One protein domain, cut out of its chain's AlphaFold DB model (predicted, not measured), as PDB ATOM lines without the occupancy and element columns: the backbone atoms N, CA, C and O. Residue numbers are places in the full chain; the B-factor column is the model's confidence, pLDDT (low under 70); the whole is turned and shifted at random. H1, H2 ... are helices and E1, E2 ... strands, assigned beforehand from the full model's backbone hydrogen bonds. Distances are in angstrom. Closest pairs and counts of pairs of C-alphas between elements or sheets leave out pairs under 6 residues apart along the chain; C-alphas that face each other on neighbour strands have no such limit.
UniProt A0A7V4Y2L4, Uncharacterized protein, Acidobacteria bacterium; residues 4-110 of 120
ATOM      1  N   TYR A   4     -39.484 -18.639   3.289       51.62
ATOM      2  CA  TYR A   4     -38.478 -17.952   2.473       51.62
ATOM      3  C   TYR A   4     -37.062 -17.976   3.077       51.62
ATOM      4  O   TYR A   4     -36.095 -17.860   2.330       51.62
ATOM      5  N   ASN A   5     -36.922 -18.171   4.396       61.88
ATOM      6  CA  ASN A   5     -35.610 -18.242   5.058       61.88
ATOM      7  C   ASN A   5     -34.871 -19.508   4.637       61.88
ATOM      8  O   ASN A   5     -33.704 -19.464   4.260       61.88
ATOM      9  N   TYR A   6     -35.576 -20.636   4.659       64.44
ATOM     10  CA  TYR A   6     -34.985 -21.943   4.403       64.44
ATOM     11  C   TYR A   6     -34.601 -22.150   2.937       64.44
ATOM     12  O   TYR A   6     -33.669 -22.901   2.672       64.44
ATOM     13  N   LEU A   7     -35.241 -21.455   1.988       69.81
ATOM     14  CA  LEU A   7     -34.843 -21.505   0.578       69.81
ATOM     15  C   LEU A   7     -33.420 -20.953   0.390       69.81
ATOM     16  O   LEU A   7     -32.536 -21.702  -0.005       69.81
ATOM     17  N   ASN A   8     -33.172 -19.698   0.777       78.69
ATOM     18  CA  ASN A   8     -31.856 -19.064   0.611       78.69
ATOM     19  C   ASN A   8     -30.745 -19.807   1.376       78.69
ATOM     20  O   ASN A   8     -29.616 -19.916   0.898       78.69
ATOM     21  N   LEU A   9     -31.055 -20.319   2.571       86.69
ATOM     22  CA  LEU A   9     -30.095 -21.055   3.396       86.69
ATOM     23  C   LEU A   9     -29.799 -22.452   2.825       86.69
ATOM     24  O   LEU A   9     -28.638 -22.857   2.794       86.69
ATOM     25  N   SER A  10     -30.818 -23.177   2.343       83.44
ATOM     26  CA  SER A  10     -30.633 -24.499   1.723       83.44
ATOM     27  C   SER A  10     -29.926 -24.411   0.375       83.44
ATOM     28  O   SER A  10     -29.053 -25.232   0.106       83.44
ATOM     29  N   GLU A  11     -30.216 -23.386  -0.429       86.75
ATOM     30  CA  GLU A  11     -29.487 -23.097  -1.666       86.75
ATOM     31  C   GLU A  11     -28.005 -22.832  -1.385       86.75
ATOM     32  O   GLU A  11     -27.143 -23.453  -2.012       86.75
ATOM     33  N   LEU A  12     -27.699 -21.983  -0.395       90.06
ATOM     34  CA  LEU A  12     -26.319 -21.730   0.013       90.06
ATOM     35  C   LEU A  12     -25.631 -23.016   0.490       90.06
ATOM     36  O   LEU A  12     -24.508 -23.309   0.079       90.06
ATOM     37  N   MET A  13     -26.293 -23.802   1.338       90.81
ATOM     38  CA  MET A  13     -25.722 -25.048   1.838       90.81
ATOM     39  C   MET A  13     -25.450 -26.046   0.709       90.81
ATOM     40  O   MET A  13     -24.380 -26.660   0.690       90.81
ATOM     41  N   ASN A  14     -26.366 -26.166  -0.254       88.25
ATOM     42  CA  ASN A  14     -26.197 -27.038  -1.413       88.25
ATOM     43  C   ASN A  14     -25.004 -26.590  -2.273       88.25
ATOM     44  O   ASN A  14     -24.120 -27.390  -2.573       88.25
ATOM     45  N   GLU A  15     -24.904 -25.294  -2.585       89.44
ATOM     46  CA  GLU A  15     -23.773 -24.730  -3.337       89.44
ATOM     47  C   GLU A  15     -22.426 -25.009  -2.647       89.44
ATOM     48  O   GLU A  15     -21.444 -25.421  -3.282       89.44
ATOM     49  N   MET A  16     -22.370 -24.816  -1.327       91.56
ATOM     50  CA  MET A  16     -21.152 -25.053  -0.562       91.56
ATOM     51  C   MET A  16     -20.785 -26.538  -0.501       91.56
ATOM     52  O   MET A  16     -19.607 -26.866  -0.645       91.56
ATOM     53  N   LEU A  17     -21.757 -27.439  -0.343       87.69
ATOM     54  CA  LEU A  17     -21.522 -28.887  -0.339       87.69
ATOM     55  C   LEU A  17     -21.027 -29.402  -1.691       87.69
ATOM     56  O   LEU A  17     -20.048 -30.153  -1.724       87.69
ATOM     57  N   LEU A  18     -21.622 -28.927  -2.791       85.25
ATOM     58  CA  LEU A  18     -21.178 -29.229  -4.155       85.25
ATOM     59  C   LEU A  18     -19.717 -28.814  -4.386       85.25
ATOM     60  O   LEU A  18     -18.977 -29.490  -5.101       85.25
ATOM     61  N   THR A  19     -19.275 -27.727  -3.746       86.00
ATOM     62  CA  THR A  19     -17.926 -27.175  -3.939       86.00
ATOM     63  C   THR A  19     -16.883 -27.749  -2.969       86.00
ATOM     64  O   THR A  19     -15.720 -27.908  -3.342       86.00
ATOM     65  N   ARG A  20     -17.250 -28.040  -1.711       79.19
ATOM     66  CA  ARG A  20     -16.289 -28.294  -0.616       79.19
ATOM     67  C   ARG A  20     -16.217 -29.739  -0.118       79.19
ATOM     68  O   ARG A  20     -15.364 -30.029   0.715       79.19
ATOM     69  N   ARG A  21     -17.047 -30.662  -0.620       85.06
ATOM     70  CA  ARG A  21     -17.248 -32.041  -0.106       85.06
ATOM     71  C   ARG A  21     -17.866 -32.125   1.293       85.06
ATOM     72  O   ARG A  21     -18.622 -33.058   1.533       85.06
ATOM     73  N   SER A  22     -17.554 -31.200   2.200       92.25
ATOM     74  CA  SER A  22     -18.170 -31.067   3.522       92.25
ATOM     75  C   SER A  22     -18.246 -29.602   3.958       92.25
ATOM     76  O   SER A  22     -17.462 -28.769   3.498       92.25
ATOM     77  N   VAL A  23     -19.198 -29.279   4.834       94.62
ATOM     78  CA  VAL A  23     -19.417 -27.918   5.359       94.62
ATOM     79  C   VAL A  23     -19.727 -27.969   6.849       94.62
ATOM     80  O   VAL A  23     -20.367 -28.911   7.302       94.62
ATOM     81  N   SER A  24     -19.281 -26.979   7.622       96.44
ATOM     82  CA  SER A  24     -19.759 -26.779   8.999       96.44
ATOM     83  C   SER A  24     -20.773 -25.639   9.076       96.44
ATOM     84  O   SER A  24     -20.857 -24.824   8.157       96.44
ATOM     85  N   VAL A  25     -21.520 -25.545  10.181       95.69
ATOM     86  CA  VAL A  25     -22.415 -24.399  10.431       95.69
ATOM     87  C   VAL A  25     -21.624 -23.095  10.392       95.69
ATOM     88  O   VAL A  25     -22.048 -22.141   9.748       95.69
ATOM     89  N   ARG A  26     -20.420 -23.070  10.969       96.00
ATOM     90  CA  ARG A  26     -19.531 -21.907  10.892       96.00
ATOM     91  C   ARG A  26     -19.205 -21.498   9.454       96.00
ATOM     92  O   ARG A  26     -19.259 -20.309   9.150       96.00
ATOM     93  N   ASP A  27     -18.884 -22.451   8.572       96.38
ATOM     94  CA  ASP A  27     -18.607 -22.143   7.160       96.38
ATOM     95  C   ASP A  27     -19.814 -21.465   6.496       96.38
ATOM     96  O   ASP A  27     -19.652 -20.495   5.752       96.38
ATOM     97  N   LEU A  28     -21.014 -21.984   6.776       95.12
ATOM     98  CA  LEU A  28     -22.282 -21.486   6.243       95.12
ATOM     99  C   LEU A  28     -22.590 -20.077   6.764       95.12
ATOM    100  O   LEU A  28     -22.955 -19.201   5.984       95.12
ATOM    101  N   VAL A  29     -22.377 -19.832   8.058       94.75
ATOM    102  CA  VAL A  29     -22.548 -18.517   8.694       94.75
ATOM    103  C   VAL A  29     -21.583 -17.497   8.101       94.75
ATOM    104  O   VAL A  29     -21.997 -16.405   7.714       94.75
ATOM    105  N   GLU A  30     -20.297 -17.834   7.984       95.94
ATOM    106  CA  GLU A  30     -19.295 -16.927   7.417       95.94
ATOM    107  C   GLU A  30     -19.608 -16.563   5.960       95.94
ATOM    108  O   GLU A  30     -19.431 -15.411   5.555       95.94
ATOM    109  N   GLU A  31     -20.083 -17.521   5.166       95.31
ATOM    110  CA  GLU A  31     -20.494 -17.267   3.788       95.31
ATOM    111  C   GLU A  31     -21.813 -16.478   3.714       95.31
ATOM    112  O   GLU A  31     -21.925 -15.533   2.931       95.31
ATOM    113  N   GLY A  32     -22.778 -16.779   4.586       91.88
ATOM    114  CA  GLY A  32     -24.038 -16.047   4.702       91.88
ATOM    115  C   GLY A  32     -23.837 -14.571   5.057       91.88
ATOM    116  O   GLY A  32     -24.436 -13.696   4.427       91.88
ATOM    117  N   LEU A  33     -22.918 -14.275   5.982       92.38
ATOM    118  CA  LEU A  33     -22.528 -12.906   6.343       92.38
ATOM    119  C   LEU A  33     -21.901 -12.158   5.159       92.38
ATOM    120  O   LEU A  33     -22.247 -11.003   4.903       92.38
ATOM    121  N   LYS A  34     -21.007 -12.805   4.396       93.12
ATOM    122  CA  LYS A  34     -20.402 -12.201   3.191       93.12
ATOM    123  C   LYS A  34     -21.453 -11.866   2.138       93.12
ATOM    124  O   LYS A  34     -21.378 -10.805   1.516       93.12
ATOM    125  N   ARG A  35     -22.436 -12.751   1.962       89.88
ATOM    126  CA  ARG A  35     -23.550 -12.586   1.019       89.88
ATOM    127  C   ARG A  35     -24.648 -11.655   1.534       89.88
ATOM    128  O   ARG A  35     -25.536 -11.310   0.762       89.88
ATOM    129  N   ARG A  36     -24.564 -11.215   2.798       88.06
ATOM    130  CA  ARG A  36     -25.568 -10.380   3.474       88.06
ATOM    131  C   ARG A  36     -26.964 -11.000   3.382       88.06
ATOM    132  O   ARG A  36     -27.910 -10.327   2.975       88.06
ATOM    133  N   ILE A  37     -27.066 -12.289   3.716       84.56
ATOM    134  CA  ILE A  37     -28.350 -12.998   3.727       84.56
ATOM    135  C   ILE A  37     -29.342 -12.235   4.605       84.56
ATOM    136  O   ILE A  37     -29.049 -11.874   5.742       84.56
ATOM    137  N   VAL A  38     -30.523 -11.992   4.048       81.50
ATOM    138  CA  VAL A  38     -31.670 -11.447   4.768       81.50
ATOM    139  C   VAL A  38     -32.575 -12.619   5.107       81.50
ATOM    140  O   VAL A  38     -33.025 -13.341   4.212       81.50
ATOM    141  N   LEU A  39     -32.836 -12.816   6.394       77.31
ATOM    142  CA  LEU A  39     -33.892 -13.713   6.838       77.31
ATOM    143  C   LEU A  39     -35.211 -12.944   6.704       77.31
ATOM    144  O   LEU A  39     -35.319 -11.825   7.169       77.31
ATOM    145  N   ALA A  40     -36.226 -13.522   6.075       68.31
ATOM    146  CA  ALA A  40     -37.549 -12.937   5.834       68.31
ATOM    147  C   ALA A  40     -38.322 -12.535   7.102       68.31
ATOM    148  O   ALA A  40     -39.322 -11.828   7.005       68.31
ATOM    149  N   THR A  41     -37.893 -12.983   8.283       64.56
ATOM    150  CA  THR A  41     -38.385 -12.468   9.571       64.56
ATOM    151  C   THR A  41     -37.852 -11.067   9.880       64.56
ATOM    152  O   THR A  41     -38.368 -10.407  10.777       64.56
ATOM    153  N   GLU A  42     -36.867 -10.598   9.114       63.94
ATOM    154  CA  GLU A  42     -36.159  -9.344   9.304       63.94
ATOM    155  C   GLU A  42     -36.157  -8.492   8.030       63.94
ATOM    156  O   GLU A  42     -36.070  -8.977   6.904       63.94
ATOM    157  N   PHE A  43     -36.234  -7.172   8.208       71.50
ATOM    158  CA  PHE A  43     -36.100  -6.203   7.111       71.50
ATOM    159  C   PHE A  43     -34.644  -5.744   6.915       71.50
ATOM    160  O   PHE A  43     -34.391  -4.756   6.223       71.50
ATOM    161  N   ALA A  44     -33.693  -6.435   7.545       78.75
ATOM    162  CA  ALA A  44     -32.269  -6.127   7.550       78.75
ATOM    163  C   ALA A  44     -31.444  -7.401   7.283       78.75
ATOM    164  O   ALA A  44     -31.965  -8.507   7.428       78.75
ATOM    165  N   PRO A  45     -30.172  -7.272   6.857       83.00
ATOM    166  CA  PRO A  45     -29.257  -8.408   6.818       83.00
ATOM    167  C   PRO A  45     -29.166  -9.053   8.198       83.00
ATOM    168  O   PRO A  45     -28.961  -8.338   9.179       83.00
ATOM    169  N   ALA A  46     -29.290 -10.376   8.231       86.25
ATOM    170  CA  ALA A  46     -29.206 -11.150   9.455       86.25
ATOM    171  C   ALA A  46     -27.818 -11.012  10.073       86.25
ATOM    172  O   ALA A  46     -26.803 -10.977   9.357       86.25
ATOM    173  N   ASP A  47     -27.773 -10.927  11.397       89.50
ATOM    174  CA  ASP A  47     -26.507 -10.919  12.098       89.50
ATOM    175  C   ASP A  47     -25.931 -12.341  12.233       89.50
ATOM    176  O   ASP A  47     -26.438 -13.326  11.688       89.50
ATOM    177  N   ARG A  48     -24.781 -12.451  12.905       90.69
ATOM    178  CA  ARG A  48     -24.116 -13.742  13.103       90.69
ATOM    179  C   ARG A  48     -24.997 -14.716  13.890       90.69
ATOM    180  O   ARG A  48     -25.050 -15.885  13.524       90.69
ATOM    181  N   TYR A  49     -25.635 -14.245  14.956       88.44
ATOM    182  CA  TYR A  49     -26.429 -15.072  15.855       88.44
ATOM    183  C   TYR A  49     -27.700 -15.566  15.160       88.44
ATOM    184  O   TYR A  49     -28.053 -16.741  15.268       88.44
ATOM    185  N   ASP A  50     -28.339 -14.703  14.374       88.50
ATOM    186  CA  ASP A  50     -29.507 -15.077  13.578       88.50
ATOM    187  C   ASP A  50     -29.176 -16.187  12.575       88.50
ATOM    188  O   ASP A  50     -29.912 -17.171  12.451       88.50
ATOM    189  N   LEU A  51     -28.042 -16.061  11.878       90.56
ATOM    190  CA  LEU A  51     -27.574 -17.066  10.924       90.56
ATOM    191  C   LEU A  51     -27.167 -18.371  11.610       90.56
ATOM    192  O   LEU A  51     -27.496 -19.436  11.095       90.56
ATOM    193  N   GLU A  52     -26.474 -18.311  12.750       91.88
ATOM    194  CA  GLU A  52     -26.095 -19.501  13.524       91.88
ATOM    195  C   GLU A  52     -27.338 -20.313  13.902       91.88
ATOM    196  O   GLU A  52     -27.415 -21.494  13.559       91.88
ATOM    197  N   ASN A  53     -28.356 -19.673  14.483       88.56
ATOM    198  CA  ASN A  53     -29.610 -20.347  14.823       88.56
ATOM    199  C   ASN A  53     -30.323 -20.904  13.584       88.56
ATOM    200  O   ASN A  53     -30.751 -22.057  13.576       88.56
ATOM    201  N   ALA A  54     -30.419 -20.119  12.509       89.00
ATOM    202  CA  ALA A  54     -31.114 -20.549  11.299       89.00
ATOM    203  C   ALA A  54     -30.422 -21.732  10.597       89.00
ATOM    204  O   ALA A  54     -31.096 -22.607  10.048       89.00
ATOM    205  N   PHE A  55     -29.087 -21.791  10.621       91.88
ATOM    206  CA  PHE A  55     -28.346 -22.927  10.077       91.88
ATOM    207  C   PHE A  55     -28.382 -24.153  10.986       91.88
ATOM    208  O   PHE A  55     -28.415 -25.262  10.459       91.88
ATOM    209  N   ILE A  56     -28.414 -23.983  12.310       91.19
ATOM    210  CA  ILE A  56     -28.635 -25.095  13.245       91.19
ATOM    211  C   ILE A  56     -29.998 -25.741  12.967       91.19
ATOM    212  O   ILE A  56     -30.055 -26.950  12.754       91.19
ATOM    213  N   ASP A  57     -31.062 -24.941  12.844       88.38
ATOM    214  CA  ASP A  57     -32.405 -25.431  12.506       88.38
ATOM    215  C   ASP A  57     -32.436 -26.158  11.148       88.38
ATOM    216  O   ASP A  57     -33.110 -27.177  10.977       88.38
ATOM    217  N   LEU A  58     -31.706 -25.640  10.154       89.44
ATOM    218  CA  LEU A  58     -31.623 -26.266   8.835       89.44
ATOM    219  C   LEU A  58     -30.880 -27.608   8.883       89.44
ATOM    220  O   LEU A  58     -31.329 -28.577   8.264       89.44
ATOM    221  N   VAL A  59     -29.748 -27.665   9.590       91.88
ATOM    222  CA  VAL A  59     -28.973 -28.897   9.793       91.88
ATOM    223  C   VAL A  59     -29.834 -29.942  10.489       91.88
ATOM    224  O   VAL A  59     -29.885 -31.076  10.015       91.88
ATOM    225  N   ASP A  60     -30.566 -29.552  11.533       90.38
ATOM    226  CA  ASP A  60     -31.471 -30.435  12.266       90.38
ATOM    227  C   ASP A  60     -32.521 -31.072  11.353       90.38
ATOM    228  O   ASP A  60     -32.633 -32.300  11.234       90.38
ATOM    229  N   ALA A  61     -33.207 -30.239  10.576       88.31
ATOM    230  CA  ALA A  61     -34.232 -30.708   9.664       88.31
ATOM    231  C   ALA A  61     -33.691 -31.589   8.523       88.31
ATOM    232  O   ALA A  61     -34.346 -32.559   8.125       88.31
ATOM    233  N   LEU A  62     -32.512 -31.278   7.974       88.69
ATOM    234  CA  LEU A  62     -31.878 -32.085   6.926       88.69
ATOM    235  C   LEU A  62     -31.349 -33.414   7.470       88.69
ATOM    236  O   LEU A  62     -31.467 -34.441   6.793       88.69
ATOM    237  N   TYR A  63     -30.793 -33.409   8.681       90.94
ATOM    238  CA  TYR A  63     -30.319 -34.610   9.359       90.94
ATOM    239  C   TYR A  63     -31.482 -35.566   9.636       90.94
ATOM    240  O   TYR A  63     -31.427 -36.728   9.230       90.94
ATOM    241  N   HIS A  64     -32.586 -35.076  10.206       88.25
ATOM    242  CA  HIS A  64     -33.778 -35.890  10.462       88.25
ATOM    243  C   HIS A  64     -34.443 -36.434   9.191       88.25
ATOM    244  O   HIS A  64     -35.098 -37.477   9.227       88.25
ATOM    245  N   ARG A  65     -34.247 -35.774   8.045       86.88
ATOM    246  CA  ARG A  65     -34.677 -36.266   6.727       86.88
ATOM    247  C   ARG A  65     -33.688 -37.242   6.082       86.88
ATOM    248  O   ARG A  65     -33.973 -37.743   4.997       86.88
ATOM    249  N   GLY A  66     -32.542 -37.506   6.709       89.12
ATOM    250  CA  GLY A  66     -31.492 -38.365   6.163       89.12
ATOM    251  C   GLY A  66     -30.805 -37.784   4.924       89.12
ATOM    252  O   GLY A  66     -30.273 -38.540   4.115       89.12
ATOM    253  N   ALA A  67     -30.834 -36.458   4.750       89.38
ATOM    254  CA  ALA A  67     -30.210 -35.779   3.613       89.38
ATOM    255  C   ALA A  67     -28.725 -35.470   3.857       89.38
ATOM    256  O   ALA A  67     -27.942 -35.392   2.910       89.38
ATOM    257  N   ILE A  68     -28.332 -35.320   5.123       92.44
ATOM    258  CA  ILE A  68     -26.948 -35.084   5.541       92.44
ATOM    259  C   ILE A  68     -26.555 -36.010   6.687       92.44
ATOM    260  O   ILE A  68     -27.406 -36.516   7.415       92.44
ATOM    261  N   LYS A  69     -25.248 -36.191   6.879       94.75
ATOM    262  CA  LYS A  69     -24.677 -36.823   8.078       94.75
ATOM    263  C   LYS A  69     -23.452 -36.063   8.575       94.75
ATOM    264  O   LYS A  69     -22.729 -35.495   7.748       94.75
ATOM    265  N   PRO A  70     -23.185 -36.089   9.889       95.88
ATOM    266  CA  PRO A  70     -21.965 -35.522  10.428       95.88
ATOM    267  C   PRO A  70     -20.760 -36.419  10.103       95.88
ATOM    268  O   PRO A  70     -20.881 -37.633   9.916       95.88
ATOM    269  N   VAL A  71     -19.582 -35.808  10.044       95.38
ATOM    270  CA  VAL A  71     -18.285 -36.460   9.848       95.38
ATOM    271  C   VAL A  71     -17.348 -35.963  10.949       95.38
ATOM    272  O   VAL A  71     -16.611 -35.001  10.724       95.38
ATOM    273  N   PRO A  72     -17.397 -36.567  12.151       93.81
ATOM    274  CA  PRO A  72     -16.556 -36.137  13.258       93.81
ATOM    275  C   PRO A  72     -15.080 -36.397  12.953       93.81
ATOM    276  O   PRO A  72     -14.706 -37.474  12.484       93.81
ATOM    277  N   ALA A  73     -14.226 -35.426  13.262       93.44
ATOM    278  CA  ALA A  73     -12.780 -35.551  13.108       93.44
ATOM    279  C   ALA A  73     -12.113 -36.295  14.282       93.44
ATOM    280  O   ALA A  73     -10.971 -36.742  14.159       93.44
ATOM    281  N   ASN A  74     -12.786 -36.399  15.433       94.62
ATOM    282  CA  ASN A  74     -12.239 -36.949  16.677       94.62
ATOM    283  C   ASN A  74     -13.345 -37.449  17.642       94.62
ATOM    284  O   ASN A  74     -14.545 -37.292  17.397       94.62
ATOM    285  N   GLU A  75     -12.934 -38.067  18.755       93.62
ATOM    286  CA  GLU A  75     -13.839 -38.606  19.790       93.62
ATOM    287  C   GLU A  75     -14.659 -37.519  20.500       93.62
ATOM    288  O   GLU A  75     -15.810 -37.743  20.880       93.62
ATOM    289  N   THR A  76     -14.094 -36.321  20.640       92.56
ATOM    290  CA  THR A  76     -14.783 -35.174  21.234       92.56
ATOM    291  C   THR A  76     -15.984 -34.759  20.386       92.56
ATOM    292  O   THR A  76     -17.090 -34.651  20.905       92.56
ATOM    293  N   GLU A  77     -15.802 -34.585  19.076       95.06
ATOM    294  CA  GLU A  77     -16.899 -34.286  18.145       95.06
ATOM    295  C   GLU A  77     -17.923 -35.420  18.096       95.06
ATOM    296  O   GLU A  77     -19.122 -35.162  18.064       95.06
ATOM    297  N   SER A  78     -17.470 -36.673  18.182       94.81
ATOM    298  CA  SER A  78     -18.371 -37.831  18.271       94.81
ATOM    299  C   SER A  78     -19.256 -37.773  19.525       94.81
ATOM    300  O   SER A  78     -20.441 -38.091  19.467       94.81
ATOM    301  N   THR A  79     -18.708 -37.309  20.650       93.88
ATOM    302  CA  THR A  79     -19.461 -37.104  21.900       93.88
ATOM    303  C   THR A  79     -20.478 -35.970  21.763       93.88
ATOM    304  O   THR A  79     -21.616 -36.109  22.204       93.88
ATOM    305  N   ILE A  80     -20.098 -34.871  21.107       93.75
ATOM    306  CA  ILE A  80     -21.000 -33.741  20.847       93.75
ATOM    307  C   ILE A  80     -22.158 -34.171  19.941       93.75
ATOM    308  O   ILE A  80     -23.302 -33.828  20.223       93.75
ATOM    309  N   ILE A  81     -21.892 -34.974  18.906       94.00
ATOM    310  CA  ILE A  81     -22.945 -35.547  18.053       94.00
ATOM    311  C   ILE A  81     -23.898 -36.405  18.887       94.00
ATOM    312  O   ILE A  81     -25.105 -36.260  18.747       94.00
ATOM    313  N   ALA A  82     -23.394 -37.230  19.808       93.75
ATOM    314  CA  ALA A  82     -24.256 -38.017  20.692       93.75
ATOM    315  C   ALA A  82     -25.126 -37.136  21.619       93.75
ATOM    316  O   ALA A  82     -26.278 -37.472  21.910       93.75
ATOM    317  N   PHE A  83     -24.613 -35.991  22.083       92.38
ATOM    318  CA  PHE A  83     -25.410 -35.014  22.840       92.38
ATOM    319  C   PHE A  83     -26.457 -34.311  21.978       92.38
ATOM    320  O   PHE A  83     -27.569 -34.074  22.447       92.38
ATOM    321  N   TYR A  84     -26.126 -34.013  20.727       92.19
ATOM    322  CA  TYR A  84     -27.073 -33.494  19.750       92.19
ATOM    323  C   TYR A  84     -28.189 -34.510  19.455       92.19
ATOM    324  O   TYR A  84     -29.360 -34.198  19.637       92.19
ATOM    325  N   GLU A  85     -27.845 -35.758  19.126       92.56
ATOM    326  CA  GLU A  85     -28.802 -36.830  18.805       92.56
ATOM    327  C   GLU A  85     -29.727 -37.185  19.979       92.56
ATOM    328  O   GLU A  85     -30.869 -37.593  19.778       92.56
ATOM    329  N   SER A  86     -29.250 -37.023  21.215       92.31
ATOM    330  CA  SER A  86     -30.062 -37.220  22.422       92.31
ATOM    331  C   SER A  86     -30.914 -36.005  22.805       92.31
ATOM    332  O   SER A  86     -31.645 -36.076  23.789       92.31
ATOM    333  N   GLY A  87     -30.819 -34.890  22.072       87.56
ATOM    334  CA  GLY A  87     -31.511 -33.631  22.370       87.56
ATOM    335  C   GLY A  87     -30.892 -32.824  23.516       87.56
ATOM    336  O   GLY A  87     -31.250 -31.666  23.723       87.56
ATOM    337  N   LYS A  88     -29.913 -33.387  24.231       88.81
ATOM    338  CA  LYS A  88     -29.259 -32.758  25.385       88.81
ATOM    339  C   LYS A  88     -28.556 -31.449  25.020       88.81
ATOM    340  O   LYS A  88     -28.568 -30.507  25.808       88.81
ATOM    341  N   LEU A  89     -27.980 -31.373  23.820       86.31
ATOM    342  CA  LEU A  89     -27.331 -30.151  23.339       86.31
ATOM    343  C   LEU A  89     -28.336 -28.994  23.194       86.31
ATOM    344  O   LEU A  89     -28.029 -27.860  23.550       86.31
ATOM    345  N   ALA A  90     -29.563 -29.282  22.749       84.00
ATOM    346  CA  ALA A  90     -30.629 -28.287  22.678       84.00
ATOM    347  C   ALA A  90     -31.126 -27.878  24.078       84.00
ATOM    348  O   ALA A  90     -31.394 -26.701  24.307       84.00
ATOM    349  N   GLU A  91     -31.196 -28.815  25.034       85.62
ATOM    350  CA  GLU A  91     -31.562 -28.527  26.434       85.62
ATOM    351  C   GLU A  91     -30.551 -27.612  27.141       85.62
ATOM    352  O   GLU A  91     -30.935 -26.739  27.919       85.62
ATOM    353  N   GLN A  92     -29.258 -27.811  26.875       79.31
ATOM    354  CA  GLN A  92     -28.172 -26.984  27.413       79.31
ATOM    355  C   GLN A  92     -28.045 -25.637  26.685       79.31
ATOM    356  O   GLN A  92     -27.413 -24.711  27.199       79.31
ATOM    357  N   GLY A  93     -28.701 -25.518  25.529       76.06
ATOM    358  CA  GLY A  93     -28.564 -24.417  24.594       76.06
ATOM    359  C   GLY A  93     -27.313 -24.564  23.733       76.06
ATOM    360  O   GLY A  93     -26.273 -25.048  24.168       76.06
ATOM    361  N   TYR A  94     -27.384 -24.050  22.507       77.25
ATOM    362  CA  TYR A  94     -26.242 -23.995  21.587       77.25
ATOM    363  C   TYR A  94     -25.215 -22.903  21.952       77.25
ATOM    364  O   TYR A  94     -24.366 -22.555  21.139       77.25
ATOM    365  N   GLY A  95     -25.285 -22.350  23.167       69.38
ATOM    366  CA  GLY A  95     -24.328 -21.377  23.685       69.38
ATOM    367  C   GLY A  95     -23.287 -22.036  24.593       69.38
ATOM    368  O   GLY A  95     -23.626 -22.870  25.428       69.38
ATOM    369  N   GLY A  96     -22.026 -21.622  24.472       81.75
ATOM    370  CA  GLY A  96     -20.913 -22.148  25.271       81.75
ATOM    371  C   GLY A  96     -20.065 -23.172  24.518       81.75
ATOM    372  O   GLY A  96     -20.289 -23.438  23.344       81.75
ATOM    373  N   GLU A  97     -19.076 -23.757  25.198       86.25
ATOM    374  CA  GLU A  97     -17.997 -24.514  24.543       86.25
ATOM    375  C   GLU A  97     -18.488 -25.714  23.708       86.25
ATOM    376  O   GLU A  97     -17.927 -26.009  22.654       86.25
ATOM    377  N   GLU A  98     -19.536 -26.410  24.150       86.06
ATOM    378  CA  GLU A  98     -20.103 -27.552  23.421       86.06
ATOM    379  C   GLU A  98     -20.863 -27.104  22.161       86.06
ATOM    380  O   GLU A  98     -20.724 -27.733  21.111       86.06
ATOM    381  N   GLY A  99     -21.588 -25.983  22.234       86.38
ATOM    382  CA  GLY A  99     -22.244 -25.353  21.084       86.38
ATOM    383  C   GLY A  99     -21.238 -24.783  20.080       86.38
ATOM    384  O   GLY A  99     -21.337 -25.063  18.885       86.38
ATOM    385  N   ASP A 100     -20.200 -24.099  20.568       89.38
ATOM    386  CA  ASP A 100     -19.096 -23.578  19.750       89.38
ATOM    387  C   ASP A 100     -18.372 -24.701  19.001       89.38
ATOM    388  O   ASP A 100     -17.928 -24.535  17.868       89.38
ATOM    389  N   ARG A 101     -18.253 -25.881  19.614       90.94
ATOM    390  CA  ARG A 101     -17.682 -27.048  18.939       90.94
ATOM    391  C   ARG A 101     -18.671 -27.695  17.975       90.94
ATOM    392  O   ARG A 101     -18.246 -28.150  16.919       90.94
ATOM    393  N   PHE A 102     -19.967 -27.721  18.290       93.56
ATOM    394  CA  PHE A 102     -20.994 -28.236  17.381       93.56
ATOM    395  C   PHE A 102     -21.013 -27.476  16.052       93.56
ATOM    396  O   PHE A 102     -21.052 -28.104  14.991       93.56
ATOM    397  N   ILE A 103     -20.899 -26.143  16.083       93.56
ATOM    398  CA  ILE A 103     -20.905 -25.337  14.854       93.56
ATOM    399  C   ILE A 103     -19.688 -25.588  13.949       93.56
ATOM    400  O   ILE A 103     -19.724 -25.228  12.770       93.56
ATOM    401  N   GLU A 104     -18.626 -26.214  14.463       95.50
ATOM    402  CA  GLU A 104     -17.424 -26.591  13.707       95.50
ATOM    403  C   GLU A 104     -17.527 -27.969  13.049       95.50
ATOM    404  O   GLU A 104     -16.796 -28.248  12.091       95.50
ATOM    405  N   ILE A 105     -18.446 -28.821  13.516       96.19
ATOM    406  CA  ILE A 105     -18.609 -30.181  13.003       96.19
ATOM    407  C   ILE A 105     -18.952 -30.125  11.520       96.19
ATOM    408  O   ILE A 105     -19.815 -29.361  11.079       96.19
ATOM    409  N   LYS A 106     -18.246 -30.941  10.735       96.94
ATOM    410  CA  LYS A 106     -18.453 -31.030   9.292       96.94
ATOM    411  C   LYS A 106     -19.594 -31.988   8.979       96.94
ATOM    412  O   LYS A 106     -19.667 -33.090   9.515       96.94
ATOM    413  N   TRP A 107     -20.431 -31.583   8.039       95.69
ATOM    414  CA  TRP A 107     -21.568 -32.328   7.521       95.69
ATOM    415  C   TRP A 107     -21.362 -32.582   6.035       95.69
ATOM    416  O   TRP A 107     -20.787 -31.751   5.326       95.69
ATOM    417  N   ILE A 108     -21.824 -33.736   5.565       94.25
ATOM    418  CA  ILE A 108     -21.792 -34.107   4.148       94.25
ATOM    419  C   ILE A 108     -23.184 -34.468   3.660       94.25
ATOM    420  O   ILE A 108     -23.984 -35.015   4.420       94.25
ATOM    421  N   ALA A 109     -23.442 -34.196   2.383       91.19
ATOM    422  CA  ALA A 109     -24.643 -34.663   1.712       91.19
ATOM    423  C   ALA A 109     -24.615 -36.193   1.574       91.19
ATOM    424  O   ALA A 109     -23.571 -36.799   1.313       91.19
ATOM    425  N   ILE A 110     -25.769 -36.819   1.781       88.50
ATOM    426  CA  ILE A 110     -26.009 -38.245   1.525       88.50
ATOM    427  C   ILE A 110     -26.632 -38.434   0.134       88.50
ATOM    428  O   ILE A 110     -26.464 -39.487  -0.477       88.50
TER     429      ILE A 110
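This is residues 4 to 110 of the 120 residues of an uncharacterized protein of Acidobacteria bacterium (UniProt A0A7V4Y2L4). Two small groups of crossed helices make the domain: H1, H2 and H3 pack on one another at one end, and H4 with the short helices H5 and H6 makes the other end. A small antiparallel ribbon, E1 with E2, is tied to both groups through the chain, and residues 23 to 24 pair briefly along E2. The printed part has 107 residues with six named helices and two named strands, in the order H1, H2, H3, E1, H4, H5, H6, E2, and its class is mostly helix. It is compact, with a radius of gyration of the C-alphas of 13.3 A and spans of 39 by 29 by 22 A.

E1 is residues 68 to 71 and E2 is residues 106 to 109, ending with C-alpha 109 at (-24.643, -34.663, 1.712). H1, residues 4 to 20, is 24.7 A long and begins with C-alpha 4 at (-38.478, -17.952, 2.473). H2 is residues 25 to 35, 15.1 A, and H3 is residues 48 to 64, 24.3 A. H4 is residues 75 to 85, 15.1 A, with C-alpha 75 at (-13.839, -38.606, 19.790). H5 is residues 88 to 92 and H6 is residues 97 to 102.

E1 and E2 are antiparallel neighbours at 143 degrees; N 71 and O 106, 2.8 A, and N 108 and O 69, 2.9 A, are within hydrogen-bond range. The closest C-alphas of H3 and E1 are those of Leu 62 and Ile 68, 5.9 A. The closest of H1 and E2 are those of Leu 17 and Ala 109, 6.9 A. H2 and H3 touch, Val 29 to Leu 51 at 5.7 A between C-alphas, at a steep tilt of 52 degrees, opposite ways. H1 touches H2 with residues 9 to 16 alone, closest C-alphas Met 13 and Leu 28, 6.6 A, and is only just about perpendicular to it at 71 degrees. H1 touches H3 with residues 6 to 10 alone, closest C-alphas Tyr 6 and Leu 58, 7.0 A, about perpendicular at 77 degrees. H4 and H6 touch, closest C-alphas Ile 80 and Phe 102, 6.5 A, about perpendicular at 81 degrees. H4 and H5 only just touch, with 3 pairs of C-alphas within 8 A, and only at the corner, closest Phe 83 and Leu 89, 5.3 A. H2 and H6 are near each other, while H3 and H4 are apart. Every O i to N i+4 pair is within hydrogen-bond range in H2, H3, H4, H5 and H6, and 12 of 13 in H1.

The two C-alphas farthest apart, those of Phe 43 and Glu 75, are 41.3 A from each other. The printed part has no cut. The link from H2 to H3, residues 36 to 47, is long; the other links are tight. The mean pLDDT of the printed part is 87.7, and residues 4 to 7, 40 to 42 and 95 are under 70.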